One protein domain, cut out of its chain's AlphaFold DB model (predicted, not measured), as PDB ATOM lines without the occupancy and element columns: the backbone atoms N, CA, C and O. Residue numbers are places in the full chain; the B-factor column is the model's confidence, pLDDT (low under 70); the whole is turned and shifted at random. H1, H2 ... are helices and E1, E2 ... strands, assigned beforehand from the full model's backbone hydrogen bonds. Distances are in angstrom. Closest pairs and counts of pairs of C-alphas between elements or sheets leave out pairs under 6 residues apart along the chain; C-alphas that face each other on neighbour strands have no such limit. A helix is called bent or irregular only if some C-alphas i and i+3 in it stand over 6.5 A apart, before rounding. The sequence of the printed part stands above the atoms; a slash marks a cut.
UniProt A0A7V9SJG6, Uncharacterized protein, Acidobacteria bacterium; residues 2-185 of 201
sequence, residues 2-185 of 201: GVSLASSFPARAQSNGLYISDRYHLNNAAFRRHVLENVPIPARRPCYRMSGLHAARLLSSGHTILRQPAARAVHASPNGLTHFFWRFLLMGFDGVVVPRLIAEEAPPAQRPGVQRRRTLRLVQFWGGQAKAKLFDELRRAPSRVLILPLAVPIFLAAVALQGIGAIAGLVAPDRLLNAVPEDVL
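What this domain is: This is residues 2 to 185 of the 201 residues of an uncharacterized protein of Acidobacteria bacterium (UniProt A0A7V9SJG6). Three long helices make the main body: H5 and H6 fold back on each other at a corner, with short H1 wedged between them, and H4 packs on residues 158 to 170 of H6. H3 packs on residues 98 to 102 of H4 and leads to a looser part made of H2, the small two-strand sheet of E1 and E2, and long links, while H7 and H8 turn back near H4. The printed part has 184 residues, with eight named helices and two named strands in the order H1 E1 H2 H3 E2 H4 H5 H6 H7 H8; the class is mostly helix, and the sheet E1 - E2 is antiparallel. The whole is compact, with a radius of gyration of the C-alphas of 17.4 A, and spans 52 by 43 by 34 A.

Where its parts are: The sheet is E1, residues 19 to 21, and E2, residues 65 to 67; C-alpha 19 is at (43.212, 15.495, -74.516). The longest helix is H6, residues 142 to 171, 42.2 A; it is irregular, with C-alphas 146 and 149 7.2 A apart, and has a kink of 66 degrees near residue 149. H5 is residues 115 to 140, 37.9 A. H4, residues 80 to 105, 36.1 A, begins at C-alpha 80 (70.680, -0.806, -59.922) and has a kink of 37 degrees near residue 94. H3 is residues 51 to 60, 14.2 A. The short helices are H1, residues 2 to 6, H2, residues 33 to 38, H7, residues 173 to 178, and H8, residues 182 to 185, ending at C-alpha 185 (72.850, 14.398, -63.025).

How they stand to each other: E1 and E2 are antiparallel at 127 degrees, with N 21 and O 65 2.9 A apart and N 67 and O 19 2.9 A apart, within hydrogen-bond range. The closest C-alphas of H3 and E2, Leu 59 and Ile 65, are 7.6 A apart. H3 touches residues 98 to 102 of H4, closest C-alphas Leu 53 and Ile 102, 6.0 A, at a shallow tilt of 23 degrees, the same way. H2 touches no helix. H4 touches H6, closest C-alphas Gly 92 and Gln 162, 3.8 A. H5 and H6 only just touch, only at the corner, with 3 pairs of C-alphas within 8 A, the closest Leu 138 and Arg 144, 6.2 A. H1 touches H6, closest C-alphas Gly 2 and Ala 151, 4.3 A, and H5, Leu 5 and Ala 130, 5.1 A. H7 and H8 are each close to H4 but not clearly touching, with closest C-alphas Phe 93 and Pro 173, 7.8 A, and His 83 and Val 184, 7.1 A. Every O i to N i+4 pair is within hydrogen-bond range in H1, H2, H3 and H7, against 20 of 22 in H4 and in H5 and 19 of 26 in H6; H8 is too short for such a pair.

The domain as a whole: The C-alphas farthest apart, Pro 108 and Ser 143, are 53.3 A apart. The printed part has no cut. The links H1 to E1, E1 to H2, H2 to H3 and E2 to H4 are long. Residues 138 to 143, of which 138 to 140 belong to H5, stand free. Mean pLDDT of the printed part is 85.8, with residues 108 to 126 under 70.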
ATOM      1  N   GLY A   2      56.642  -3.250 -58.307       84.56
ATOM      2  CA  GLY A   2      56.765  -2.138 -57.338       84.56
ATOM      3  C   GLY A   2      57.302  -0.820 -57.924       84.56
ATOM      4  O   GLY A   2      56.672   0.224 -57.779       84.56
ATOM      5  N   VAL A   3      58.388  -0.881 -58.706       84.69
ATOM      6  CA  VAL A   3      58.943   0.280 -59.439       84.69
ATOM      7  C   VAL A   3      57.925   0.915 -60.399       84.69
ATOM      8  O   VAL A   3      57.816   2.138 -60.468       84.69
ATOM      9  N   SER A   4      57.168   0.098 -61.139       84.62
ATOM     10  CA  SER A   4      56.156   0.579 -62.095       84.62
ATOM     11  C   SER A   4      55.059   1.363 -61.371       84.62
ATOM     12  O   SER A   4      54.730   2.484 -61.777       84.62
ATOM     13  N   LEU A   5      54.581   0.823 -60.242       85.12
ATOM     14  CA  LEU A   5      53.577   1.456 -59.384       85.12
ATOM     15  C   LEU A   5      54.063   2.802 -58.835       85.12
ATOM     16  O   LEU A   5      53.326   3.782 -58.909       85.12
ATOM     17  N   ALA A   6      55.311   2.867 -58.362       85.56
ATOM     18  CA  ALA A   6      55.889   4.078 -57.777       85.56
ATOM     19  C   ALA A   6      56.295   5.152 -58.805       85.56
ATOM     20  O   ALA A   6      56.495   6.306 -58.440       85.56
ATOM     21  N   SER A   7      56.466   4.792 -60.083       84.19
ATOM     22  CA  SER A   7      56.941   5.721 -61.119       84.19
ATOM     23  C   SER A   7      55.957   6.870 -61.409       84.19
ATOM     24  O   SER A   7      54.755   6.754 -61.191       84.19
ATOM     25  N   SER A   8      56.448   7.975 -61.981       80.00
ATOM     26  CA  SER A   8      55.632   9.155 -62.319       80.00
ATOM     27  C   SER A   8      54.808   9.034 -63.605       80.00
ATOM     28  O   SER A   8      53.982   9.901 -63.879       80.00
ATOM     29  N   PHE A   9      55.064   8.020 -64.436       81.69
ATOM     30  CA  PHE A   9      54.338   7.835 -65.697       81.69
ATOM     31  C   PHE A   9      52.932   7.326 -65.407       81.69
ATOM     32  O   PHE A   9      52.817   6.431 -64.581       81.69
ATOM     33  N   PRO A  10      51.870   7.837 -66.041       76.44
ATOM     34  CA  PRO A  10      50.532   7.321 -65.790       76.44
ATOM     35  C   PRO A  10      50.371   5.885 -66.297       76.44
ATOM     36  O   PRO A  10      51.137   5.422 -67.145       76.44
ATOM     37  N   ALA A  11      49.344   5.194 -65.794       74.31
ATOM     38  CA  ALA A  11      48.894   3.942 -66.397       74.31
ATOM     39  C   ALA A  11      48.534   4.158 -67.878       74.31
ATOM     40  O   ALA A  11      48.124   5.252 -68.282       74.31
ATOM     41  N   ARG A  12      48.671   3.106 -68.689       73.38
ATOM     42  CA  ARG A  12      48.280   3.161 -70.100       73.38
ATOM     43  C   ARG A  12      46.772   3.386 -70.184       73.38
ATOM     44  O   ARG A  12      45.996   2.562 -69.709       73.38
ATOM     45  N   ALA A  13      46.366   4.475 -70.823       72.00
ATOM     46  CA  ALA A  13      44.969   4.722 -71.153       72.00
ATOM     47  C   ALA A  13      44.655   4.148 -72.543       72.00
ATOM     48  O   ALA A  13      45.478   4.230 -73.452       72.00
ATOM     49  N   GLN A  14      43.468   3.558 -72.701       70.19
ATOM     50  CA  GLN A  14      42.984   2.998 -73.974       70.19
ATOM     51  C   GLN A  14      42.205   4.019 -74.822       70.19
ATOM     52  O   GLN A  14      41.514   3.644 -75.762       70.19
ATOM     53  N   SER A  15      42.283   5.308 -74.484       77.31
ATOM     54  CA  SER A  15      41.619   6.350 -75.269       77.31
ATOM     55  C   SER A  15      42.372   6.600 -76.580       77.31
ATOM     56  O   SER A  15      43.602   6.633 -76.599       77.31
ATOM     57  N   ASN A  16      41.618   6.807 -77.661       74.19
ATOM     58  CA  ASN A  16      42.148   7.112 -78.993       74.19
ATOM     59  C   ASN A  16      42.188   8.625 -79.287       74.19
ATOM     60  O   ASN A  16      42.694   9.040 -80.327       74.19
ATOM     61  N   GLY A  17      41.649   9.452 -78.384       84.81
ATOM     62  CA  GLY A  17      41.550  10.899 -78.556       84.81
ATOM     63  C   GLY A  17      42.688  11.663 -77.885       84.81
ATOM     64  O   GLY A  17      43.156  11.296 -76.804       84.81
ATOM     65  N   LEU A  18      43.089  12.772 -78.509       90.56
ATOM     66  CA  LEU A  18      43.916  13.774 -77.847       90.56
ATOM     67  C   LEU A  18      43.124  14.425 -76.712       90.56
ATOM     68  O   LEU A  18      41.939  14.710 -76.861       90.56
ATOM     69  N   TYR A  19      43.792  14.702 -75.596       89.94
ATOM     70  CA  TYR A  19      43.212  15.495 -74.516       89.94
ATOM     71  C   TYR A  19      44.187  16.567 -74.038       89.94
ATOM     72  O   TYR A  19      45.409  16.387 -74.088       89.94
ATOM     73  N   ILE A  20      43.630  17.686 -73.580       91.56
ATOM     74  CA  ILE A  20      44.398  18.795 -73.013       91.56
ATOM     75  C   ILE A  20      44.971  18.363 -71.666       91.56
ATOM     76  O   ILE A  20      44.287  17.756 -70.842       91.56
ATOM     77  N   SER A  21      46.236  18.692 -71.431       89.94
ATOM     78  CA  SER A  21      46.910  18.438 -70.167       89.94
ATOM     79  C   SER A  21      47.649  19.678 -69.684       89.94
ATOM     80  O   SER A  21      48.035  20.538 -70.461       89.94
ATOM     81  N   ASP A  22      47.876  19.739 -68.380       88.75
ATOM     82  CA  ASP A  22      48.711  20.739 -67.718       88.75
ATOM     83  C   ASP A  22      50.183  20.289 -67.598       88.75
ATOM     84  O   ASP A  22      51.002  20.977 -66.994       88.75
ATOM     85  N   ARG A  23      50.525  19.097 -68.111       89.25
ATOM     86  CA  ARG A  23      51.824  18.450 -67.887       89.25
ATOM     87  C   ARG A  23      52.237  17.529 -69.028       89.25
ATOM     88  O   ARG A  23      51.405  16.942 -69.719       89.25
ATOM     89  N   TYR A  24      53.541  17.304 -69.139       91.81
ATOM     90  CA  TYR A  24      54.124  16.309 -70.037       91.81
ATOM     91  C   TYR A  24      55.439  15.741 -69.461       91.81
ATOM     92  O   TYR A  24      55.942  16.213 -68.435       91.81
ATOM     93  N   HIS A  25      55.992  14.709 -70.106       88.50
ATOM     94  CA  HIS A  25      57.313  14.157 -69.786       88.50
ATOM     95  C   HIS A  25      58.294  14.484 -70.911       88.50
ATOM     96  O   HIS A  25      58.012  14.205 -72.072       88.50
ATOM     97  N   LEU A  26      59.442  15.071 -70.567       88.00
ATOM     98  CA  LEU A  26      60.404  15.618 -71.535       88.00
ATOM     99  C   LEU A  26      60.978  14.574 -72.499       88.00
ATOM    100  O   LEU A  26      61.220  14.875 -73.657       88.00
ATOM    101  N   ASN A  27      61.118  13.337 -72.034       85.75
ATOM    102  CA  ASN A  27      61.577  12.200 -72.825       85.75
ATOM    103  C   ASN A  27      60.472  11.518 -73.650       85.75
ATOM    104  O   ASN A  27      60.721  10.484 -74.262       85.75
ATOM    105  N   ASN A  28      59.248  12.048 -73.637       88.81
ATOM    106  CA  ASN A  28      58.122  11.520 -74.398       88.81
ATOM    107  C   ASN A  28      57.205  12.664 -74.859       88.81
ATOM    108  O   ASN A  28      56.020  12.718 -74.519       88.81
ATOM    109  N   ALA A  29      57.794  13.625 -75.567       92.31
ATOM    110  CA  ALA A  29      57.097  14.762 -76.146       92.31
ATOM    111  C   ALA A  29      57.704  15.134 -77.499       92.31
ATOM    112  O   ALA A  29      58.901  14.964 -77.722       92.31
ATOM    113  N   ALA A  30      56.862  15.666 -78.378       94.00
ATOM    114  CA  ALA A  30      57.265  16.258 -79.642       94.00
ATOM    115  C   ALA A  30      56.895  17.743 -79.627       94.00
ATOM    116  O   ALA A  30      55.826  18.114 -79.139       94.00
ATOM    117  N   PHE A  31      57.772  18.580 -80.173       95.56
ATOM    118  CA  PHE A  31      57.578  20.023 -80.236       95.56
ATOM    119  C   PHE A  31      57.678  20.499 -81.678       95.56
ATOM    120  O   PHE A  31      58.492  20.003 -82.455       95.56
ATOM    121  N   ARG A  32      56.885  21.515 -82.021       95.94
ATOM    122  CA  ARG A  32      57.178  22.323 -83.205       95.94
ATOM    123  C   ARG A  32      58.409  23.170 -82.897       95.94
ATOM    124  O   ARG A  32      58.504  23.721 -81.805       95.94
ATOM    125  N   ARG A  33      59.315  23.311 -83.866       96.56
ATOM    126  CA  ARG A  33      60.561  24.075 -83.705       96.56
ATOM    127  C   ARG A  33      60.328  25.482 -83.137       96.56
ATOM    128  O   ARG A  33      60.908  25.810 -82.111       96.56
ATOM    129  N   HIS A  34      59.396  26.238 -83.723       96.94
ATOM    130  CA  HIS A  34      59.083  27.603 -83.281       96.94
ATOM    131  C   HIS A  34      58.607  27.687 -81.820       96.94
ATOM    132  O   HIS A  34      58.762  28.722 -81.182       96.94
ATOM    133  N   VAL A  35      58.020  26.616 -81.269       96.62
ATOM    134  CA  VAL A  35      57.613  26.595 -79.856       96.62
ATOM    135  C   VAL A  35      58.850  26.603 -78.966       96.62
ATOM    136  O   VAL A  35      58.880  27.352 -78.003       96.62
ATOM    137  N   LEU A  36      59.880  25.821 -79.304       95.75
ATOM    138  CA  LEU A  36      61.128  25.785 -78.535       95.75
ATOM    139  C   LEU A  36      61.993  27.033 -78.740       95.75
ATOM    140  O   LEU A  36      62.763  27.380 -77.851       95.75
ATOM    141  N   GLU A  37      61.873  27.700 -79.888       96.00
ATOM    142  CA  GLU A  37      62.552  28.977 -80.146       96.00
ATOM    143  C   GLU A  37      61.951  30.112 -79.301       96.00
ATOM    144  O   GLU A  37      62.696  30.914 -78.746       96.00
ATOM    145  N   ASN A  38      60.624  30.141 -79.136       95.94
ATOM    146  CA  ASN A  38      59.933  31.171 -78.351       95.94
ATOM    147  C   ASN A  38      59.860  30.848 -76.851       95.94
ATOM    148  O   ASN A  38      59.916  31.742 -76.009       95.94
ATOM    149  N   VAL A  39      59.724  29.568 -76.507       95.75
ATOM    150  CA  VAL A  39      59.647  29.071 -75.131       95.75
ATOM    151  C   VAL A  39      60.673  27.942 -74.991       95.75
ATOM    152  O   VAL A  39      60.333  26.770 -75.151       95.75
ATOM    153  N   PRO A  40      61.953  28.264 -74.741       94.50
ATOM    154  CA  PRO A  40      62.985  27.247 -74.610       94.50
ATOM    155  C   PRO A  40      62.819  26.441 -73.319       94.50
ATOM    156  O   PRO A  40      62.375  26.948 -72.279       94.50
ATOM    157  N   ILE A  41      63.259  25.179 -73.362       92.56
ATOM    158  CA  ILE A  41      63.348  24.334 -72.168       92.56
ATOM    159  C   ILE A  41      64.284  25.030 -71.171       92.56
ATOM    160  O   ILE A  41      65.435  25.307 -71.517       92.56
ATOM    161  N   PRO A  42      63.839  25.309 -69.932       89.44
ATOM    162  CA  PRO A  42      64.683  26.003 -68.982       89.44
ATOM    163  C   PRO A  42      65.879  25.122 -68.623       89.44
ATOM    164  O   PRO A  42      65.735  23.939 -68.304       89.44
ATOM    165  N   ALA A  43      67.060  25.723 -68.653       86.31
ATOM    166  CA  ALA A  43      68.292  25.115 -68.184       86.31
ATOM    167  C   ALA A  43      68.767  25.813 -66.911       86.31
ATOM    168  O   ALA A  43      68.325  26.927 -66.613       86.31
ATOM    169  N   ARG A  44      69.690  25.169 -66.189       84.31
ATOM    170  CA  ARG A  44      70.407  25.777 -65.061       84.31
ATOM    171  C   ARG A  44      69.482  26.190 -63.917       84.31
ATOM    172  O   ARG A  44      69.553  27.302 -63.404       84.31
ATOM    173  N   ARG A  45      68.562  25.299 -63.545       87.06
ATOM    174  CA  ARG A  45      67.647  25.505 -62.414       87.06
ATOM    175  C   ARG A  45      67.914  24.484 -61.313       87.06
ATOM    176  O   ARG A  45      68.371  23.383 -61.628       87.06
ATOM    177  N   PRO A  46      67.596  24.815 -60.048       88.88
ATOM    178  CA  PRO A  46      67.780  23.912 -58.919       88.88
ATOM    179  C   PRO A  46      66.641  22.878 -58.858       88.88
ATOM    180  O   PRO A  46      65.967  22.726 -57.844       88.88
ATOM    181  N   CYS A  47      66.369  22.180 -59.960       89.19
ATOM    182  CA  CYS A  47      65.456  21.045 -59.983       89.19
ATOM    183  C   CYS A  47      65.888  20.001 -61.009       89.19
ATOM    184  O   CYS A  47      66.501  20.312 -62.029       89.19
ATOM    185  N   TYR A  48      65.577  18.740 -60.717       88.12
ATOM    186  CA  TYR A  48      66.053  17.611 -61.503       88.12
ATOM    187  C   TYR A  48      65.217  17.400 -62.771       88.12
ATOM    188  O   TYR A  48      65.758  17.056 -63.825       88.12
ATOM    189  N   ARG A  49      63.896  17.624 -62.699       87.44
ATOM    190  CA  ARG A  49      62.969  17.483 -63.838       87.44
ATOM    191  C   ARG A  49      62.297  18.801 -64.196       87.44
ATOM    192  O   ARG A  49      61.349  19.244 -63.551       87.44
ATOM    193  N   MET A  50      62.691  19.344 -65.343       88.75
ATOM    194  CA  MET A  50      62.192  20.628 -65.850       88.75
ATOM    195  C   MET A  50      60.804  20.585 -66.484       88.75
ATOM    196  O   MET A  50      60.247  21.638 -66.783       88.75
ATOM    197  N   SER A  51      60.234  19.400 -66.728       91.06
ATOM    198  CA  SER A  51      59.010  19.298 -67.534       91.06
ATOM    199  C   SER A  51      57.817  20.012 -66.908       91.06
ATOM    200  O   SER A  51      57.013  20.575 -67.640       91.06
ATOM    201  N   GLY A  52      57.725  20.055 -65.575       90.38
ATOM    202  CA  GLY A  52      56.690  20.830 -64.890       90.38
ATOM    203  C   GLY A  52      56.875  22.342 -65.055       90.38
ATOM    204  O   GLY A  52      55.908  23.040 -65.344       90.38
ATOM    205  N   LEU A  53      58.112  22.841 -64.937       91.12
ATOM    206  CA  LEU A  53      58.411  24.267 -65.102       91.12
ATOM    207  C   LEU A  53      58.177  24.720 -66.549       91.12
ATOM    208  O   LEU A  53      57.518  25.727 -66.789       91.12
ATOM    209  N   HIS A  54      58.662  23.947 -67.521       94.44
ATOM    210  CA  HIS A  54      58.447  24.253 -68.932       94.44
ATOM    211  C   HIS A  54      56.966  24.161 -69.320       94.44
ATOM    212  O   HIS A  54      56.480  25.018 -70.048       94.44
ATOM    213  N   ALA A  55      56.221  23.179 -68.793       94.31
ATOM    214  CA  ALA A  55      54.778  23.096 -69.014       94.31
ATOM    215  C   ALA A  55      54.053  24.361 -68.531       94.31
ATOM    216  O   ALA A  55      53.224  24.895 -69.260       94.31
ATOM    217  N   ALA A  56      54.406  24.881 -67.351       91.88
ATOM    218  CA  ALA A  56      53.832  26.127 -66.850       91.88
ATOM    219  C   ALA A  56      54.115  27.314 -67.789       91.88
ATOM    220  O   ALA A  56      53.192  28.062 -68.102       91.88
ATOM    221  N   ARG A  57      55.351  27.439 -68.294       93.12
ATOM    222  CA  ARG A  57      55.735  28.493 -69.252       93.12
ATOM    223  C   ARG A  57      55.015  28.381 -70.595       93.12
ATOM    224  O   ARG A  57      54.613  29.393 -71.162       93.12
ATOM    225  N   LEU A  58      54.835  27.161 -71.104       95.12
ATOM    226  CA  LEU A  58      54.063  26.920 -72.325       95.12
ATOM    227  C   LEU A  58      52.622  27.411 -72.157       95.12
ATOM    228  O   LEU A  58      52.135  28.171 -72.989       95.12
ATOM    229  N   LEU A  59      51.972  27.025 -71.055       92.81
ATOM    230  CA  LEU A  59      50.589  27.404 -70.766       92.81
ATOM    231  C   LEU A  59      50.443  28.915 -70.551       92.81
ATOM    232  O   LEU A  59      49.515  29.516 -71.089       92.81
ATOM    233  N   SER A  60      51.366  29.553 -69.821       90.44
ATOM    234  CA  SER A  60      51.339  31.009 -69.616       90.44
ATOM    235  C   SER A  60      51.593  31.801 -70.901       90.44
ATOM    236  O   SER A  60      51.186  32.952 -70.988       90.44
ATOM    237  N   SER A  61      52.239  31.185 -71.896       92.38
ATOM    238  CA  SER A  61      52.472  31.763 -73.228       92.38
ATOM    239  C   SER A  61      51.338  31.455 -74.219       92.38
ATOM    240  O   SER A  61      51.470  31.724 -75.410       92.38
ATOM    241  N   GLY A  62      50.229  30.865 -73.756       93.69
ATOM    242  CA  GLY A  62      49.058  30.560 -74.582       93.69
ATOM    243  C   GLY A  62      49.159  29.272 -75.406       93.69
ATOM    244  O   GLY A  62      48.296  29.018 -76.245       93.69
ATOM    245  N   HIS A  63      50.179  28.435 -75.190       95.81
ATOM    246  CA  HIS A  63      50.280  27.141 -75.864       95.81
ATOM    247  C   HIS A  63      49.443  26.062 -75.170       95.81
ATOM    248  O   HIS A  63      49.361  25.992 -73.946       95.81
ATOM    249  N   THR A  64      48.902  25.142 -75.967       95.44
ATOM    250  CA  THR A  64      48.173  23.966 -75.476       95.44
ATOM    251  C   THR A  64      49.080  22.741 -75.456       95.44
ATOM    252  O   THR A  64      49.724  22.416 -76.454       95.44
ATOM    253  N   ILE A  65      49.085  22.006 -74.344       95.38
ATOM    254  CA  ILE A  65      49.755  20.706 -74.245       95.38
ATOM    255  C   ILE A  65      48.716  19.614 -74.503       95.38
ATOM    256  O   ILE A  65      47.745  19.473 -73.759       95.38
ATOM    257  N   LEU A  66      48.934  18.824 -75.553       93.81
ATOM    258  CA  LEU A  66      48.076  17.700 -75.918       93.81
ATOM    259  C   LEU A  66      48.759  16.382 -75.565       93.81
ATOM    260  O   LEU A  66      49.945  16.187 -75.834       93.81
ATOM    261  N   ARG A  67      48.002  15.450 -74.985       90.38
ATOM    262  CA  ARG A  67      48.460  14.082 -74.732       90.38
ATOM    263  C   ARG A  67      47.755  13.120 -75.670       90.38
ATOM    264  O   ARG A  67      46.536  13.166 -75.788       90.38
ATOM    265  N   GLN A  68      48.533  12.234 -76.289       90.31
ATOM    266  CA  GLN A  68      48.056  11.139 -77.132       90.31
ATOM    267  C   GLN A  68      48.185   9.816 -76.360       90.31
ATOM    268  O   GLN A  68      49.287   9.270 -76.296       90.31
ATOM    269  N   PRO A  69      47.111   9.299 -75.732       84.69
ATOM    270  CA  PRO A  69      47.172   8.046 -74.982       84.69
ATOM    271  C   PRO A  69      47.584   6.827 -75.821       84.69
ATOM    272  O   PRO A  69      48.154   5.885 -75.271       84.69
ATOM    273  N   ALA A  70      47.362   6.859 -77.140       83.38
ATOM    274  CA  ALA A  70      47.807   5.803 -78.046       83.38
ATOM    275  C   ALA A  70      49.323   5.834 -78.337       83.38
ATOM    276  O   ALA A  70      49.871   4.832 -78.804       83.38
ATOM    277  N   ALA A  71      50.013   6.949 -78.055       84.56
ATOM    278  CA  ALA A  71      51.448   7.073 -78.282       84.56
ATOM    279  C   ALA A  71      52.218   6.164 -77.317       84.56
ATOM    280  O   ALA A  71      51.959   6.131 -76.110       84.56
ATOM    281  N   ARG A  72      53.181   5.416 -77.857       77.12
ATOM    282  CA  ARG A  72      53.955   4.426 -77.106       77.12
ATOM    283  C   ARG A  72      55.392   4.896 -76.968       77.12
ATOM    284  O   ARG A  72      56.068   5.104 -77.967       77.12
ATOM    285  N   ALA A  73      55.860   4.983 -75.730       80.88
ATOM    286  CA  ALA A  73      57.276   5.104 -75.422       80.88
ATOM    287  C   ALA A  73      57.624   4.104 -74.323       80.88
ATOM    288  O   ALA A  73      56.879   3.949 -73.351       80.88
ATOM    289  N   VAL A  74      58.753   3.424 -74.489       78.00
ATOM    290  CA  VAL A  74      59.300   2.539 -73.465       78.00
ATOM    291  C   VAL A  74      60.269   3.351 -72.626       78.00
ATOM    292  O   VAL A  74      61.186   3.978 -73.146       78.00
ATOM    293  N   HIS A  75      60.059   3.338 -71.314       79.06
ATOM    294  CA  HIS A  75      60.985   3.936 -70.369       79.06
ATOM    295  C   HIS A  75      61.740   2.825 -69.643       79.06
ATOM    296  O   HIS A  75      61.119   1.968 -69.013       79.06
ATOM    297  N   ALA A  76      63.071   2.862 -69.684       79.81
ATOM    298  CA  ALA A  76      63.895   1.906 -68.954       79.81
ATOM    299  C   ALA A  76      63.638   1.996 -67.439       79.81
ATOM    300  O   ALA A  76      63.477   3.085 -66.880       79.81
ATOM    301  N   SER A  77      63.588   0.853 -66.757       81.62
ATOM    302  CA  SER A  77      63.559   0.854 -65.290       81.62
ATOM    303  C   SER A  77      64.887   1.389 -64.731       81.62
ATOM    304  O   SER A  77      65.889   1.380 -65.449       81.62
ATOM    305  N   PRO A  78      64.921   1.874 -63.477       83.69
ATOM    306  CA  PRO A  78      66.175   2.236 -62.829       83.69
ATOM    307  C   PRO A  78      67.151   1.061 -62.888       83.69
ATOM    308  O   PRO A  78      66.763  -0.077 -62.622       83.69
ATOM    309  N   ASN A  79      68.395   1.349 -63.256       87.56
ATOM    310  CA  ASN A  79      69.449   0.351 -63.372       87.56
ATOM    311  C   ASN A  79      70.266   0.334 -62.074       87.56
ATOM    312  O   ASN A  79      71.063   1.238 -61.835       87.56
ATOM    313  N   GLY A  80      70.012  -0.656 -61.217       91.06
ATOM    314  CA  GLY A  80      70.680  -0.806 -59.922       91.06
ATOM    315  C   GLY A  80      70.101   0.050 -58.786       91.06
ATOM    316  O   GLY A  80      69.212   0.888 -58.970       91.06
ATOM    317  N   LEU A  81      70.618  -0.193 -57.577       92.62
ATOM    318  CA  LEU A  81      70.130   0.414 -56.333       92.62
ATOM    319  C   LEU A  81      70.399   1.919 -56.260       92.62
ATOM    320  O   LEU A  81      69.525   2.664 -55.829       92.62
ATOM    321  N   THR A  82      71.556   2.380 -56.738       93.19
ATOM    322  CA  THR A  82      71.913   3.808 -56.750       93.19
ATOM    323  C   THR A  82      70.940   4.620 -57.603       93.19
ATOM    324  O   THR A  82      70.386   5.617 -57.141       93.19
ATOM    325  N   HIS A  83      70.646   4.160 -58.826       90.50
ATOM    326  CA  HIS A  83      69.672   4.828 -59.690       90.50
ATOM    327  C   HIS A  83      68.256   4.727 -59.103       90.50
ATOM    328  O   HIS A  83      67.510   5.704 -59.147       90.50
ATOM    329  N   PHE A  84      67.874   3.590 -58.510       93.69
ATOM    330  CA  PHE A  84      66.599   3.478 -57.793       93.69
ATOM    331  C   PHE A  84      66.484   4.533 -56.680       93.69
ATOM    332  O   PHE A  84      65.507   5.285 -56.653       93.69
ATOM    333  N   PHE A  85      67.497   4.624 -55.816       96.19
ATOM    334  CA  PHE A  85      67.545   5.539 -54.679       96.19
ATOM    335  C   PHE A  85      67.373   6.992 -55.123       96.19
ATOM    336  O   PHE A  85      66.387   7.645 -54.766       96.19
ATOM    337  N   TRP A  86      68.279   7.480 -55.974       94.75
ATOM    338  CA  TRP A  86      68.276   8.880 -56.382       94.75
ATOM    339  C   TRP A  86      67.058   9.246 -57.217       94.75
ATOM    340  O   TRP A  86      66.494  10.322 -57.033       94.75
ATOM    341  N   ARG A  87      66.584   8.353 -58.095       92.00
ATOM    342  CA  ARG A  87      65.406   8.633 -58.923       92.00
ATOM    343  C   ARG A  87      64.172   8.909 -58.074       92.00
ATOM    344  O   ARG A  87      63.430   9.837 -58.390       92.00
ATOM    345  N   PHE A  88      63.919   8.104 -57.043       93.62
ATOM    346  CA  PHE A  88      62.740   8.286 -56.195       93.62
ATOM    347  C   PHE A  88      62.921   9.415 -55.179       93.62
ATOM    348  O   PHE A  88      61.972  10.159 -54.939       93.62
ATOM    349  N   LEU A  89      64.137   9.625 -54.674       95.31
ATOM    350  CA  LEU A  89      64.453  10.771 -53.823       95.31
ATOM    351  C   LEU A  89      64.233  12.100 -54.568       95.31
ATOM    352  O   LEU A  89      63.435  12.939 -54.148       95.31
ATOM    353  N   LEU A  90      64.838  12.254 -55.749       93.81
ATOM    354  CA  LEU A  90      64.668  13.435 -56.601       93.81
ATOM    355  C   LEU A  90      63.228  13.583 -57.101       93.81
ATOM    356  O   LEU A  90      62.749  14.692 -57.343       93.81
ATOM    357  N   MET A  91      62.497  12.468 -57.206       91.38
ATOM    358  CA  MET A  91      61.095  12.512 -57.585       91.38
ATOM    359  C   MET A  91      60.237  13.270 -56.570       91.38
ATOM    360  O   MET A  91      59.379  14.063 -56.969       91.38
ATOM    361  N   GLY A  92      60.489  13.025 -55.286       90.88
ATOM    362  CA  GLY A  92      59.866  13.737 -54.179       90.88
ATOM    363  C   GLY A  92      60.307  15.191 -54.080       90.88
ATOM    364  O   GLY A  92      59.467  16.081 -53.959       90.88
ATOM    365  N   PHE A  93      61.615  15.423 -54.207       93.25
ATOM    366  CA  PHE A  93      62.222  16.754 -54.206       93.25
ATOM    367  C   PHE A  93      61.571  17.697 -55.227       93.25
ATOM    368  O   PHE A  93      61.044  18.752 -54.863       93.25
ATOM    369  N   ASP A  94      61.507  17.284 -56.496       91.50
ATOM    370  CA  ASP A  94      60.892  18.086 -57.558       91.50
ATOM    371  C   ASP A  94      59.403  18.348 -57.301       91.50
ATOM    372  O   ASP A  94      58.878  19.384 -57.709       91.50
ATOM    373  N   GLY A  95      58.712  17.426 -56.618       87.94
ATOM    374  CA  GLY A  95      57.299  17.565 -56.260       87.94
ATOM    375  C   GLY A  95      57.010  18.788 -55.385       87.94
ATOM    376  O   GLY A  95      55.874  19.262 -55.351       87.94
ATOM    377  N   VAL A  96      58.035  19.320 -54.720       89.50
ATOM    378  CA  VAL A  96      57.978  20.530 -53.897       89.50
ATOM    379  C   VAL A  96      58.658  21.709 -54.585       89.50
ATOM    380  O   VAL A  96      58.095  22.807 -54.619       89.50
ATOM    381  N   VAL A  97      59.857  21.497 -55.127       90.12
ATOM    382  CA  VAL A  97      60.687  22.585 -55.656       90.12
ATOM    383  C   VAL A  97      60.134  23.140 -56.963       90.12
ATOM    384  O   VAL A  97      60.081  24.353 -57.130       90.12
ATOM    385  N   VAL A  98      59.617  22.301 -57.865       89.88
ATOM    386  CA  VAL A  98      59.070  22.791 -59.141       89.88
ATOM    387  C   VAL A  98      57.862  23.717 -58.931       89.88
ATOM    388  O   VAL A  98      57.868  24.813 -59.490       89.88
ATOM    389  N   PRO A  99      56.849  23.378 -58.107       87.81
ATOM    390  CA  PRO A  99      55.768  24.315 -57.799       87.81
ATOM    391  C   PRO A  99      56.220  25.630 -57.150       87.81
ATOM    392  O   PRO A  99      55.561  26.645 -57.368       87.81
ATOM    393  N   ARG A 100      57.300  25.614 -56.351       86.94
ATOM    394  CA  ARG A 100      57.909  26.824 -55.770       86.94
ATOM    395  C   ARG A 100      58.498  27.713 -56.860       86.94
ATOM    396  O   ARG A 100      58.066  28.852 -56.982       86.94
ATOM    397  N   LEU A 101      59.350  27.150 -57.717       89.00
ATOM    398  CA  LEU A 101      59.950  27.863 -58.850       89.00
ATOM    399  C   LEU A 101      58.887  28.448 -59.793       89.00
ATOM    400  O   LEU A 101      59.000  29.589 -60.221       89.00
ATOM    401  N   ILE A 102      57.811  27.702 -60.075       89.06
ATOM    402  CA  ILE A 102      56.685  28.210 -60.877       89.06
ATOM    403  C   ILE A 102      56.028  29.424 -60.204       89.06
ATOM    404  O   ILE A 102      55.652  30.372 -60.885       89.06
ATOM    405  N   ALA A 103      55.855  29.402 -58.879       86.25
ATOM    406  CA  ALA A 103      55.243  30.509 -58.147       86.25
ATOM    407  C   ALA A 103      56.158  31.743 -58.059       86.25
ATOM    408  O   ALA A 103      55.652  32.862 -58.043       86.25
ATOM    409  N   GLU A 104      57.476  31.542 -58.013       85.94
ATOM    410  CA  GLU A 104      58.483  32.610 -58.053       85.94
ATOM    411  C   GLU A 104      58.533  33.300 -59.422       85.94
ATOM    412  O   GLU A 104      58.663  34.520 -59.484       85.94
ATOM    413  N   GLU A 105      58.378  32.538 -60.511       84.69
ATOM    414  CA  GLU A 105      58.337  33.072 -61.881       84.69
ATOM    415  C   GLU A 105      56.969  33.661 -62.267       84.69
ATOM    416  O   GLU A 105      56.864  34.373 -63.267       84.69
ATOM    417  N   ALA A 106      55.912  33.384 -61.499       77.75
ATOM    418  CA  ALA A 106      54.580  33.899 -61.783       77.75
ATOM    419  C   ALA A 106      54.479  35.413 -61.488       77.75
ATOM    420  O   ALA A 106      54.972  35.878 -60.449       77.75
ATOM    421  N   PRO A 107      53.770  36.191 -62.332       71.75
ATOM    422  CA  PRO A 107      53.481  37.592 -62.050       71.75
ATOM    423  C   PRO A 107      52.812  37.763 -60.673       71.75
ATOM    424  O   PRO A 107      52.025  36.899 -60.273       71.75
ATOM    425  N   PRO A 108      53.040  38.883 -59.955       63.78
ATOM    426  CA  PRO A 108      52.483  39.115 -58.617       63.78
ATOM    427  C   PRO A 108      50.965  38.894 -58.525       63.78
ATOM    428  O   PRO A 108      50.488  38.335 -57.541       63.78
ATOM    429  N   ALA A 109      50.226  39.248 -59.582       59.72
ATOM    430  CA  ALA A 109      48.775  39.084 -59.693       59.72
ATOM    431  C   ALA A 109      48.294  37.620 -59.788       59.72
ATOM    432  O   ALA A 109      47.112  37.349 -59.605       59.72
ATOM    433  N   GLN A 110      49.190  36.670 -60.075       56.56
ATOM    434  CA  GLN A 110      48.879  35.245 -60.243       56.56
ATOM    435  C   GLN A 110      49.509  34.363 -59.159       56.56
ATOM    436  O   GLN A 110      49.404  33.137 -59.240       56.56
ATOM    437  N   ARG A 111      50.152  34.954 -58.139       56.00
ATOM    438  CA  ARG A 111      50.747  34.211 -57.019       56.00
ATOM    439  C   ARG A 111      49.644  33.451 -56.279       56.00
ATOM    440  O   ARG A 111      48.840  34.062 -55.577       56.00
ATOM    441  N   PRO A 112      49.575  32.116 -56.401       52.22
ATOM    442  CA  PRO A 112      48.536  31.357 -55.742       52.22
ATOM    443  C   PRO A 112      48.851  31.326 -54.248       52.22
ATOM    444  O   PRO A 112      49.802  30.670 -53.817       52.22
ATOM    445  N   GLY A 113      48.027  31.997 -53.448       51.53
ATOM    446  CA  GLY A 113      47.942  31.698 -52.027       51.53
ATOM    447  C   GLY A 113      47.586  30.218 -51.845       51.53
ATOM    448  O   GLY A 113      46.784  29.661 -52.591       51.53
ATOM    449  N   VAL A 114      48.149  29.581 -50.821       53.81
ATOM    450  CA  VAL A 114      47.871  28.195 -50.388       53.81
ATOM    451  C   VAL A 114      48.724  27.090 -51.047       53.81
ATOM    452  O   VAL A 114      48.251  26.184 -51.737       53.81
ATOM    453  N   GLN A 115      50.006  27.075 -50.679       55.28
ATOM    454  CA  GLN A 115      50.970  25.998 -50.951       55.28
ATOM    455  C   GLN A 115      50.574  24.651 -50.293       55.28
ATOM    456  O   GLN A 115      50.760  23.588 -50.883       55.28
ATOM    457  N   ARG A 116      49.925  24.673 -49.115       51.19
ATOM    458  CA  ARG A 116      49.563  23.469 -48.327       51.19
ATOM    459  C   ARG A 116      48.466  22.603 -48.974       51.19
ATOM    460  O   ARG A 116      48.521  21.376 -48.894       51.19
ATOM    461  N   ARG A 117      47.502  23.216 -49.678       56.03
ATOM    462  CA  ARG A 117      46.442  22.500 -50.427       56.03
ATOM    463  C   ARG A 117      46.991  21.766 -51.656       56.03
ATOM    464  O   ARG A 117      46.417  20.756 -52.060       56.03
ATOM    465  N   ARG A 118      48.102  22.234 -52.240       58.81
ATOM    466  CA  ARG A 118      48.745  21.592 -53.399       58.81
ATOM    467  C   ARG A 118      49.468  20.301 -53.013       58.81
ATOM    468  O   ARG A 118      49.306  19.306 -53.711       58.81
ATOM    469  N   THR A 119      50.170  20.279 -51.879       55.12
ATOM    470  CA  THR A 119      50.871  19.077 -51.394       55.12
ATOM    471  C   THR A 119      49.904  17.934 -51.077       55.12
ATOM    472  O   THR A 119      50.138  16.802 -51.493       55.12
ATOM    473  N   LEU A 120      48.770  18.226 -50.424       62.38
ATOM    474  CA  LEU A 120      47.760  17.208 -50.109       62.38
ATOM    475  C   LEU A 120      47.136  16.601 -51.380       62.38
ATOM    476  O   LEU A 120      46.993  15.384 -51.489       62.38
ATOM    477  N   ARG A 121      46.832  17.444 -52.380       64.81
ATOM    478  CA  ARG A 121      46.360  16.995 -53.701       64.81
ATOM    479  C   ARG A 121      47.399  16.150 -54.431       64.81
ATOM    480  O   ARG A 121      47.024  15.219 -55.136       64.81
ATOM    481  N   LEU A 122      48.687  16.452 -54.265       63.12
ATOM    482  CA  LEU A 122      49.764  15.669 -54.860       63.12
ATOM    483  C   LEU A 122      49.770  14.246 -54.283       63.12
ATOM    484  O   LEU A 122      49.759  13.288 -55.048       63.12
ATOM    485  N   VAL A 123      49.697  14.100 -52.956       66.50
ATOM    486  CA  VAL A 123      49.631  12.784 -52.290       66.50
ATOM    487  C   VAL A 123      48.404  11.990 -52.746       66.50
ATOM    488  O   VAL A 123      48.531  10.824 -53.120       66.50
ATOM    489  N   GLN A 124      47.229  12.625 -52.795       69.81
ATOM    490  CA  GLN A 124      46.004  11.994 -53.300       69.81
ATOM    491  C   GLN A 124      46.141  11.558 -54.766       69.81
ATOM    492  O   GLN A 124      45.732  10.453 -55.126       69.81
ATOM    493  N   PHE A 125      46.763  12.389 -55.608       69.94
ATOM    494  CA  PHE A 125      47.048  12.062 -57.002       69.94
ATOM    495  C   PHE A 125      47.983  10.851 -57.122       69.94
ATOM    496  O   PHE A 125      47.701   9.941 -57.900       69.94
ATOM    497  N   TRP A 126      49.057  10.797 -56.329       68.69
ATOM    498  CA  TRP A 126      49.989   9.667 -56.311       68.69
ATOM    499  C   TRP A 126      49.320   8.369 -55.855       68.69
ATOM    500  O   TRP A 126      49.482   7.341 -56.513       68.69
ATOM    501  N   GLY A 127      48.506   8.420 -54.797       73.38
ATOM    502  CA  GLY A 127      47.722   7.269 -54.341       73.38
ATOM    503  C   GLY A 127      46.736   6.776 -55.406       73.38
ATOM    504  O   GLY A 127      46.668   5.579 -55.690       73.38
ATOM    505  N   GLY A 128      46.029   7.700 -56.065       78.69
ATOM    506  CA  GLY A 128      45.123   7.387 -57.172       78.69
ATOM    507  C   GLY A 128      45.840   6.757 -58.371       78.69
ATOM    508  O   GLY A 128      45.371   5.755 -58.912       78.69
ATOM    509  N   GLN A 129      47.007   7.286 -58.753       78.94
ATOM    510  CA  GLN A 129      47.837   6.740 -59.831       78.94
ATOM    511  C   GLN A 129      48.368   5.342 -59.499       78.94
ATOM    512  O   GLN A 129      48.277   4.445 -60.337       78.94
ATOM    513  N   ALA A 130      48.882   5.130 -58.286       82.69
ATOM    514  CA  ALA A 130      49.372   3.824 -57.852       82.69
ATOM    515  C   ALA A 130      48.252   2.773 -57.883       82.69
ATOM    516  O   ALA A 130      48.444   1.689 -58.440       82.69
ATOM    517  N   LYS A 131      47.057   3.122 -57.383       85.50
ATOM    518  CA  LYS A 131      45.862   2.269 -57.464       85.50
ATOM    519  C   LYS A 131      45.512   1.947 -58.918       85.50
ATOM    520  O   LYS A 131      45.384   0.776 -59.262       85.50
ATOM    521  N   ALA A 132      45.399   2.958 -59.781       83.88
ATOM    522  CA  ALA A 132      45.046   2.765 -61.188       83.88
ATOM    523  C   ALA A 132      46.033   1.835 -61.913       83.88
ATOM    524  O   ALA A 132      45.611   0.930 -62.631       83.88
ATOM    525  N   LYS A 133      47.338   2.006 -61.679       85.44
ATOM    526  CA  LYS A 133      48.374   1.129 -62.239       85.44
ATOM    527  C   LYS A 133      48.289  -0.290 -61.713       85.44
ATOM    528  O   LYS A 133      48.436  -1.223 -62.491       85.44
ATOM    529  N   LEU A 134      48.059  -0.462 -60.413       87.25
ATOM    530  CA  LEU A 134      47.914  -1.788 -59.826       87.25
ATOM    531  C   LEU A 134      46.739  -2.527 -60.469       87.25
ATOM    532  O   LEU A 134      46.911  -3.650 -60.929       87.25
ATOM    533  N   PHE A 135      45.580  -1.876 -60.585       87.62
ATOM    534  CA  PHE A 135      44.418  -2.460 -61.254       87.62
ATOM    535  C   PHE A 135      44.679  -2.777 -62.732       87.62
ATOM    536  O   PHE A 135      44.294  -3.849 -63.190       87.62
ATOM    537  N   ASP A 136      45.337  -1.884 -63.475       84.69
ATOM    538  CA  ASP A 136      45.687  -2.113 -64.884       84.69
ATOM    539  C   ASP A 136      46.625  -3.324 -65.046       84.69
ATOM    540  O   ASP A 136      46.404  -4.185 -65.897       84.69
ATOM    541  N   GLU A 137      47.633  -3.446 -64.183       85.75
ATOM    542  CA  GLU A 137      48.582  -4.561 -64.221       85.75
ATOM    543  C   GLU A 137      47.947  -5.892 -63.805       85.75
ATOM    544  O   GLU A 137      48.235  -6.920 -64.418       85.75
ATOM    545  N   LEU A 138      47.053  -5.878 -62.811       87.44
ATOM    546  CA  LEU A 138      46.308  -7.066 -62.387       87.44
ATOM    547  C   LEU A 138      45.291  -7.519 -63.442       87.44
ATOM    548  O   LEU A 138      45.143  -8.717 -63.657       87.44
ATOM    549  N   ARG A 139      44.635  -6.586 -64.146       87.38
ATOM    550  CA  ARG A 139      43.743  -6.917 -65.272       87.38
ATOM    551  C   ARG A 139      44.497  -7.548 -66.440       87.38
ATOM    552  O   ARG A 139      43.968  -8.448 -67.079       87.38
ATOM    553  N   ARG A 140      45.714  -7.079 -66.734       84.50
ATOM    554  CA  ARG A 140      46.539  -7.627 -67.827       84.50
ATOM    555  C   ARG A 140      47.155  -8.977 -67.496       84.50
ATOM    556  O   ARG A 140      47.301  -9.805 -68.385       84.50
ATOM    557  N   ALA A 141      47.577  -9.162 -66.251       88.75
ATOM    558  CA  ALA A 141      48.258 -10.370 -65.812       88.75
ATOM    559  C   ALA A 141      47.861 -10.694 -64.363       88.75
ATOM    560  O   ALA A 141      48.581 -10.314 -63.434       88.75
ATOM    561  N   PRO A 142      46.747 -11.420 -64.154       90.56
ATOM    562  CA  PRO A 142      46.265 -11.785 -62.820       90.56
ATOM    563  C   PRO A 142      47.300 -12.552 -61.987       90.56
ATOM    564  O   PRO A 142      47.372 -12.387 -60.772       90.56
ATOM    565  N   SER A 143      48.189 -13.314 -62.637       90.50
ATOM    566  CA  SER A 143      49.310 -14.009 -61.989       90.50
ATOM    567  C   SER A 143      50.270 -13.075 -61.240       90.50
ATOM    568  O   SER A 143      50.993 -13.517 -60.349       90.50
ATOM    569  N   ARG A 144      50.252 -11.763 -61.521       88.25
ATOM    570  CA  ARG A 144      51.060 -10.771 -60.801       88.25
ATOM    571  C   ARG A 144      50.651 -10.583 -59.341       88.25
ATOM    572  O   ARG A 144      51.427  -9.989 -58.596       88.25
ATOM    573  N   VAL A 145      49.501 -11.108 -58.911       89.62
ATOM    574  CA  VAL A 145      49.155 -11.184 -57.482       89.62
ATOM    575  C   VAL A 145      50.233 -11.940 -56.700       89.62
ATOM    576  O   VAL A 145      50.610 -11.512 -55.614       89.62
ATOM    577  N   LEU A 146      50.813 -12.991 -57.288       92.56
ATOM    578  CA  LEU A 146      51.821 -13.835 -56.635       92.56
ATOM    579  C   LEU A 146      53.124 -13.085 -56.322       92.56
ATOM    580  O   LEU A 146      53.815 -13.418 -55.366       92.56
ATOM    581  N   ILE A 147      53.451 -12.043 -57.093       92.12
ATOM    582  CA  ILE A 147      54.657 -11.228 -56.878       92.12
ATOM    583  C   ILE A 147      54.393  -9.984 -56.017       92.12
ATOM    584  O   ILE A 147      55.318  -9.204 -55.782       92.12
ATOM    585  N   LEU A 148      53.155  -9.758 -55.556       90.31
ATOM    586  CA  LEU A 148      52.826  -8.604 -54.714       90.31
ATOM    587  C   LEU A 148      53.628  -8.560 -53.409       90.31
ATOM    588  O   LEU A 148      54.145  -7.480 -53.119       90.31
ATOM    589  N   PRO A 149      53.820  -9.670 -52.666       93.12
ATOM    590  CA  PRO A 149      54.613  -9.644 -51.436       93.12
ATOM    591  C   PRO A 149      56.034  -9.112 -51.650       93.12
ATOM    592  O   PRO A 149      56.545  -8.380 -50.812       93.12
ATOM    593  N   LEU A 150      56.645  -9.391 -52.809       92.62
ATOM    594  CA  LEU A 150      57.958  -8.857 -53.181       92.62
ATOM    595  C   LEU A 150      57.884  -7.417 -53.724       92.62
ATOM    596  O   LEU A 150      58.797  -6.613 -53.540       92.62
ATOM    597  N   ALA A 151      56.798  -7.063 -54.412       91.19
ATOM    598  CA  ALA A 151      56.619  -5.740 -55.004       91.19
ATOM    599  C   ALA A 151      56.300  -4.647 -53.971       91.19
ATOM    600  O   ALA A 151      56.682  -3.493 -54.186       91.19
ATOM    601  N   VAL A 152      55.596  -4.996 -52.891       90.75
ATOM    602  CA  VAL A 152      55.152  -4.057 -51.851       90.75
ATOM    603  C   VAL A 152      56.337  -3.386 -51.144       90.75
ATOM    604  O   VAL A 152      56.357  -2.156 -51.143       90.75
ATOM    605  N   PRO A 153      57.363  -4.103 -50.642       94.19
ATOM    606  CA  PRO A 153      58.531  -3.471 -50.024       94.19
ATOM    607  C   PRO A 153      59.235  -2.477 -50.954       94.19
ATOM    608  O   PRO A 153      59.576  -1.374 -50.540       94.19
ATOM    609  N   ILE A 154      59.381  -2.824 -52.237       93.50
ATOM    610  CA  ILE A 154      60.004  -1.950 -53.243       93.50
ATOM    611  C   ILE A 154      59.170  -0.680 -53.454       93.50
ATOM    612  O   ILE A 154      59.715   0.420 -53.545       93.50
ATOM    613  N   PHE A 155      57.844  -0.816 -53.536       91.19
ATOM    614  CA  PHE A 155      56.939   0.325 -53.648       91.19
ATOM    615  C   PHE A 155      57.007   1.224 -52.406       91.19
ATOM    616  O   PHE A 155      57.152   2.436 -52.546       91.19
ATOM    617  N   LEU A 156      56.962   0.641 -51.204       91.19
ATOM    618  CA  LEU A 156      57.048   1.381 -49.944       91.19
ATOM    619  C   LEU A 156      58.385   2.115 -49.809       91.19
ATOM    620  O   LEU A 156      58.385   3.295 -49.467       91.19
ATOM    621  N   ALA A 157      59.502   1.472 -50.156       94.81
ATOM    622  CA  ALA A 157      60.815   2.111 -50.181       94.81
ATOM    623  C   ALA A 157      60.844   3.309 -51.145       94.81
ATOM    624  O   ALA A 157      61.320   4.385 -50.790       94.81
ATOM    625  N   ALA A 158      60.275   3.163 -52.346       93.44
ATOM    626  CA  ALA A 158      60.184   4.256 -53.309       93.44
ATOM    627  C   ALA A 158      59.307   5.421 -52.810       93.44
ATOM    628  O   ALA A 158      59.648   6.582 -53.033       93.44
ATOM    629  N   VAL A 159      58.192   5.135 -52.131       89.88
ATOM    630  CA  VAL A 159      57.329   6.160 -51.518       89.88
ATOM    631  C   VAL A 159      58.039   6.855 -50.356       89.88
ATOM    632  O   VAL A 159      57.984   8.079 -50.261       89.88
ATOM    633  N   ALA A 160      58.752   6.107 -49.510       92.81
ATOM    634  CA  ALA A 160      59.539   6.664 -48.416       92.81
ATOM    635  C   ALA A 160      60.627   7.612 -48.942       92.81
ATOM    636  O   ALA A 160      60.729   8.743 -48.471       92.81
ATOM    637  N   LEU A 161      61.365   7.208 -49.982       95.69
ATOM    638  CA  LEU A 161      62.354   8.061 -50.646       95.69
ATOM    639  C   LEU A 161      61.726   9.336 -51.216       95.69
ATOM    640  O   LEU A 161      62.276  10.418 -51.036       95.69
ATOM    641  N   GLN A 162      60.552   9.246 -51.845       93.12
ATOM    642  CA  GLN A 162      59.826  10.436 -52.300       93.12
ATOM    643  C   GLN A 162      59.436  11.351 -51.128       93.12
ATOM    644  O   GLN A 162      59.567  12.569 -51.225       93.12
ATOM    645  N   GLY A 163      58.998  10.791 -49.999       89.81
ATOM    646  CA  GLY A 163      58.715  11.563 -48.787       89.81
ATOM    647  C   GLY A 163      59.952  12.299 -48.261       89.81
ATOM    648  O   GLY A 163      59.902  13.510 -48.047       89.81
ATOM    649  N   ILE A 164      61.077  11.590 -48.130       94.75
ATOM    650  CA  ILE A 164      62.363  12.155 -47.690       94.75
ATOM    651  C   ILE A 164      62.815  13.262 -48.647       94.75
ATOM    652  O   ILE A 164      63.179  14.349 -48.208       94.75
ATOM    653  N   GLY A 165      62.740  13.022 -49.956       94.62
ATOM    654  CA  GLY A 165      63.123  13.998 -50.970       94.62
ATOM    655  C   GLY A 165      62.263  15.256 -50.930       94.62
ATOM    656  O   GLY A 165      62.788  16.363 -51.034       94.62
ATOM    657  N   ALA A 166      60.952  15.109 -50.715       90.88
ATOM    658  CA  ALA A 166      60.046  16.238 -50.544       90.88
ATOM    659  C   ALA A 166      60.399  17.065 -49.296       90.88
ATOM    660  O   ALA A 166      60.457  18.291 -49.379       90.88
ATOM    661  N   ILE A 167      60.692  16.415 -48.163       91.75
ATOM    662  CA  ILE A 167      61.142  17.091 -46.933       91.75
ATOM    663  C   ILE A 167      62.469  17.819 -47.171       91.75
ATOM    664  O   ILE A 167      62.590  18.997 -46.838       91.75
ATOM    665  N   ALA A 168      63.441  17.164 -47.806       93.69
ATOM    666  CA  ALA A 168      64.722  17.775 -48.146       93.69
ATOM    667  C   ALA A 168      64.544  19.000 -49.062       93.69
ATOM    668  O   ALA A 168      65.139  20.043 -48.810       93.69
ATOM    669  N   GLY A 169      63.652  18.924 -50.056       90.69
ATOM    670  CA  GLY A 169      63.299  20.058 -50.917       90.69
ATOM    671  C   GLY A 169      62.580  21.200 -50.190       90.69
ATOM    672  O   GLY A 169      62.659  22.349 -50.627       90.69
ATOM    673  N   LEU A 170      61.894  20.918 -49.075       88.25
ATOM    674  CA  LEU A 170      61.288  21.944 -48.225       88.25
ATOM    675  C   LEU A 170      62.330  22.680 -47.373       88.25
ATOM    676  O   LEU A 170      62.214  23.900 -47.260       88.25
ATOM    677  N   VAL A 171      63.279  21.940 -46.788       90.94
ATOM    678  CA  VAL A 171      64.160  22.397 -45.694       90.94
ATOM    679  C   VAL A 171      65.556  22.810 -46.166       90.94
ATOM    680  O   VAL A 171      66.079  23.814 -45.698       90.94
ATOM    681  N   ALA A 172      66.180  22.040 -47.056       90.38
ATOM    682  CA  ALA A 172      67.570  22.244 -47.464       90.38
ATOM    683  C   ALA A 172      67.784  21.829 -48.930       90.38
ATOM    684  O   ALA A 172      68.503  20.858 -49.200       90.38
ATOM    685  N   PRO A 173      67.150  22.531 -49.889       89.44
ATOM    686  CA  PRO A 173      67.113  22.068 -51.264       89.44
ATOM    687  C   PRO A 173      68.497  21.991 -51.920       89.44
ATOM    688  O   PRO A 173      68.800  21.007 -52.595       89.44
ATOM    689  N   ASP A 174      69.363  22.966 -51.645       89.88
ATOM    690  CA  ASP A 174      70.710  23.023 -52.219       89.88
ATOM    691  C   ASP A 174      71.604  21.893 -51.704       89.88
ATOM    692  O   ASP A 174      72.363  21.299 -52.468       89.88
ATOM    693  N   ARG A 175      71.469  21.525 -50.420       91.00
ATOM    694  CA  ARG A 175      72.231  20.413 -49.833       91.00
ATOM    695  C   ARG A 175      71.909  19.092 -50.516       91.00
ATOM    696  O   ARG A 175      72.823  18.315 -50.771       91.00
ATOM    697  N   LEU A 176      70.632  18.839 -50.817       92.50
ATOM    698  CA  LEU A 176      70.251  17.609 -51.505       92.50
ATOM    699  C   LEU A 176      70.841  17.569 -52.914       92.50
ATOM    700  O   LEU A 176      71.420  16.553 -53.281       92.50
ATOM    701  N   LEU A 177      70.707  18.653 -53.682       90.00
ATOM    702  CA  LEU A 177      71.209  18.710 -55.057       90.00
ATOM    703  C   LEU A 177      72.731  18.584 -55.131       90.00
ATOM    704  O   LEU A 177      73.231  17.887 -56.007       90.00
ATOM    705  N   ASN A 178      73.452  19.201 -54.194       90.81
ATOM    706  CA  ASN A 178      74.908  19.095 -54.106       90.81
ATOM    707  C   ASN A 178      75.381  17.691 -53.690       90.81
ATOM    708  O   ASN A 178      76.520  17.334 -53.964       90.81
ATOM    709  N   ALA A 179      74.520  16.891 -53.055       92.94
ATOM    710  CA  ALA A 179      74.819  15.508 -52.699       92.94
ATOM    711  C   ALA A 179      74.532  14.505 -53.832       92.94
ATOM    712  O   ALA A 179      74.899  13.337 -53.707       92.94
ATOM    713  N   VAL A 180      73.857  14.920 -54.915       92.25
ATOM    714  CA  VAL A 180      73.537  14.020 -56.031       92.25
ATOM    715  C   VAL A 180      74.815  13.713 -56.821       92.25
ATOM    716  O   VAL A 180      75.479  14.644 -57.277       92.25
ATOM    717  N   PRO A 181      75.140  12.429 -57.053       91.69
ATOM    718  CA  PRO A 181      76.261  12.035 -57.893       91.69
ATOM    719  C   PRO A 181      76.174  12.611 -59.313       91.69
ATOM    720  O   PRO A 181      75.094  12.685 -59.910       91.69
ATOM    721  N   GLU A 182      77.317  12.993 -59.885       88.06
ATOM    722  CA  GLU A 182      77.369  13.612 -61.216       88.06
ATOM    723  C   GLU A 182      76.849  12.684 -62.326       88.06
ATOM    724  O   GLU A 182      76.227  13.150 -63.281       88.06
ATOM    725  N   ASP A 183      77.033  11.368 -62.196       87.69
ATOM    726  CA  ASP A 183      76.522  10.367 -63.140       87.69
ATOM    727  C   ASP A 183      74.988  10.319 -63.167       87.69
ATOM    728  O   ASP A 183      74.396  10.100 -64.225       87.69
ATOM    729  N   VAL A 184      74.340  10.595 -62.033       86.75
ATOM    730  CA  VAL A 184      72.879  10.711 -61.933       86.75
ATOM    731  C   VAL A 184      72.389  12.024 -62.543       86.75
ATOM    732  O   VAL A 184      71.312  12.063 -63.141       86.75
ATOM    733  N   LEU A 185      73.165  13.103 -62.415       84.50
ATOM    734  CA  LEU A 185      72.850  14.398 -63.025       84.50
ATOM    735  C   LEU A 185      73.200  14.462 -64.517       84.50
ATOM    736  O   LEU A 185      72.746  15.375 -65.209       84.50
TER     737      LEU A 185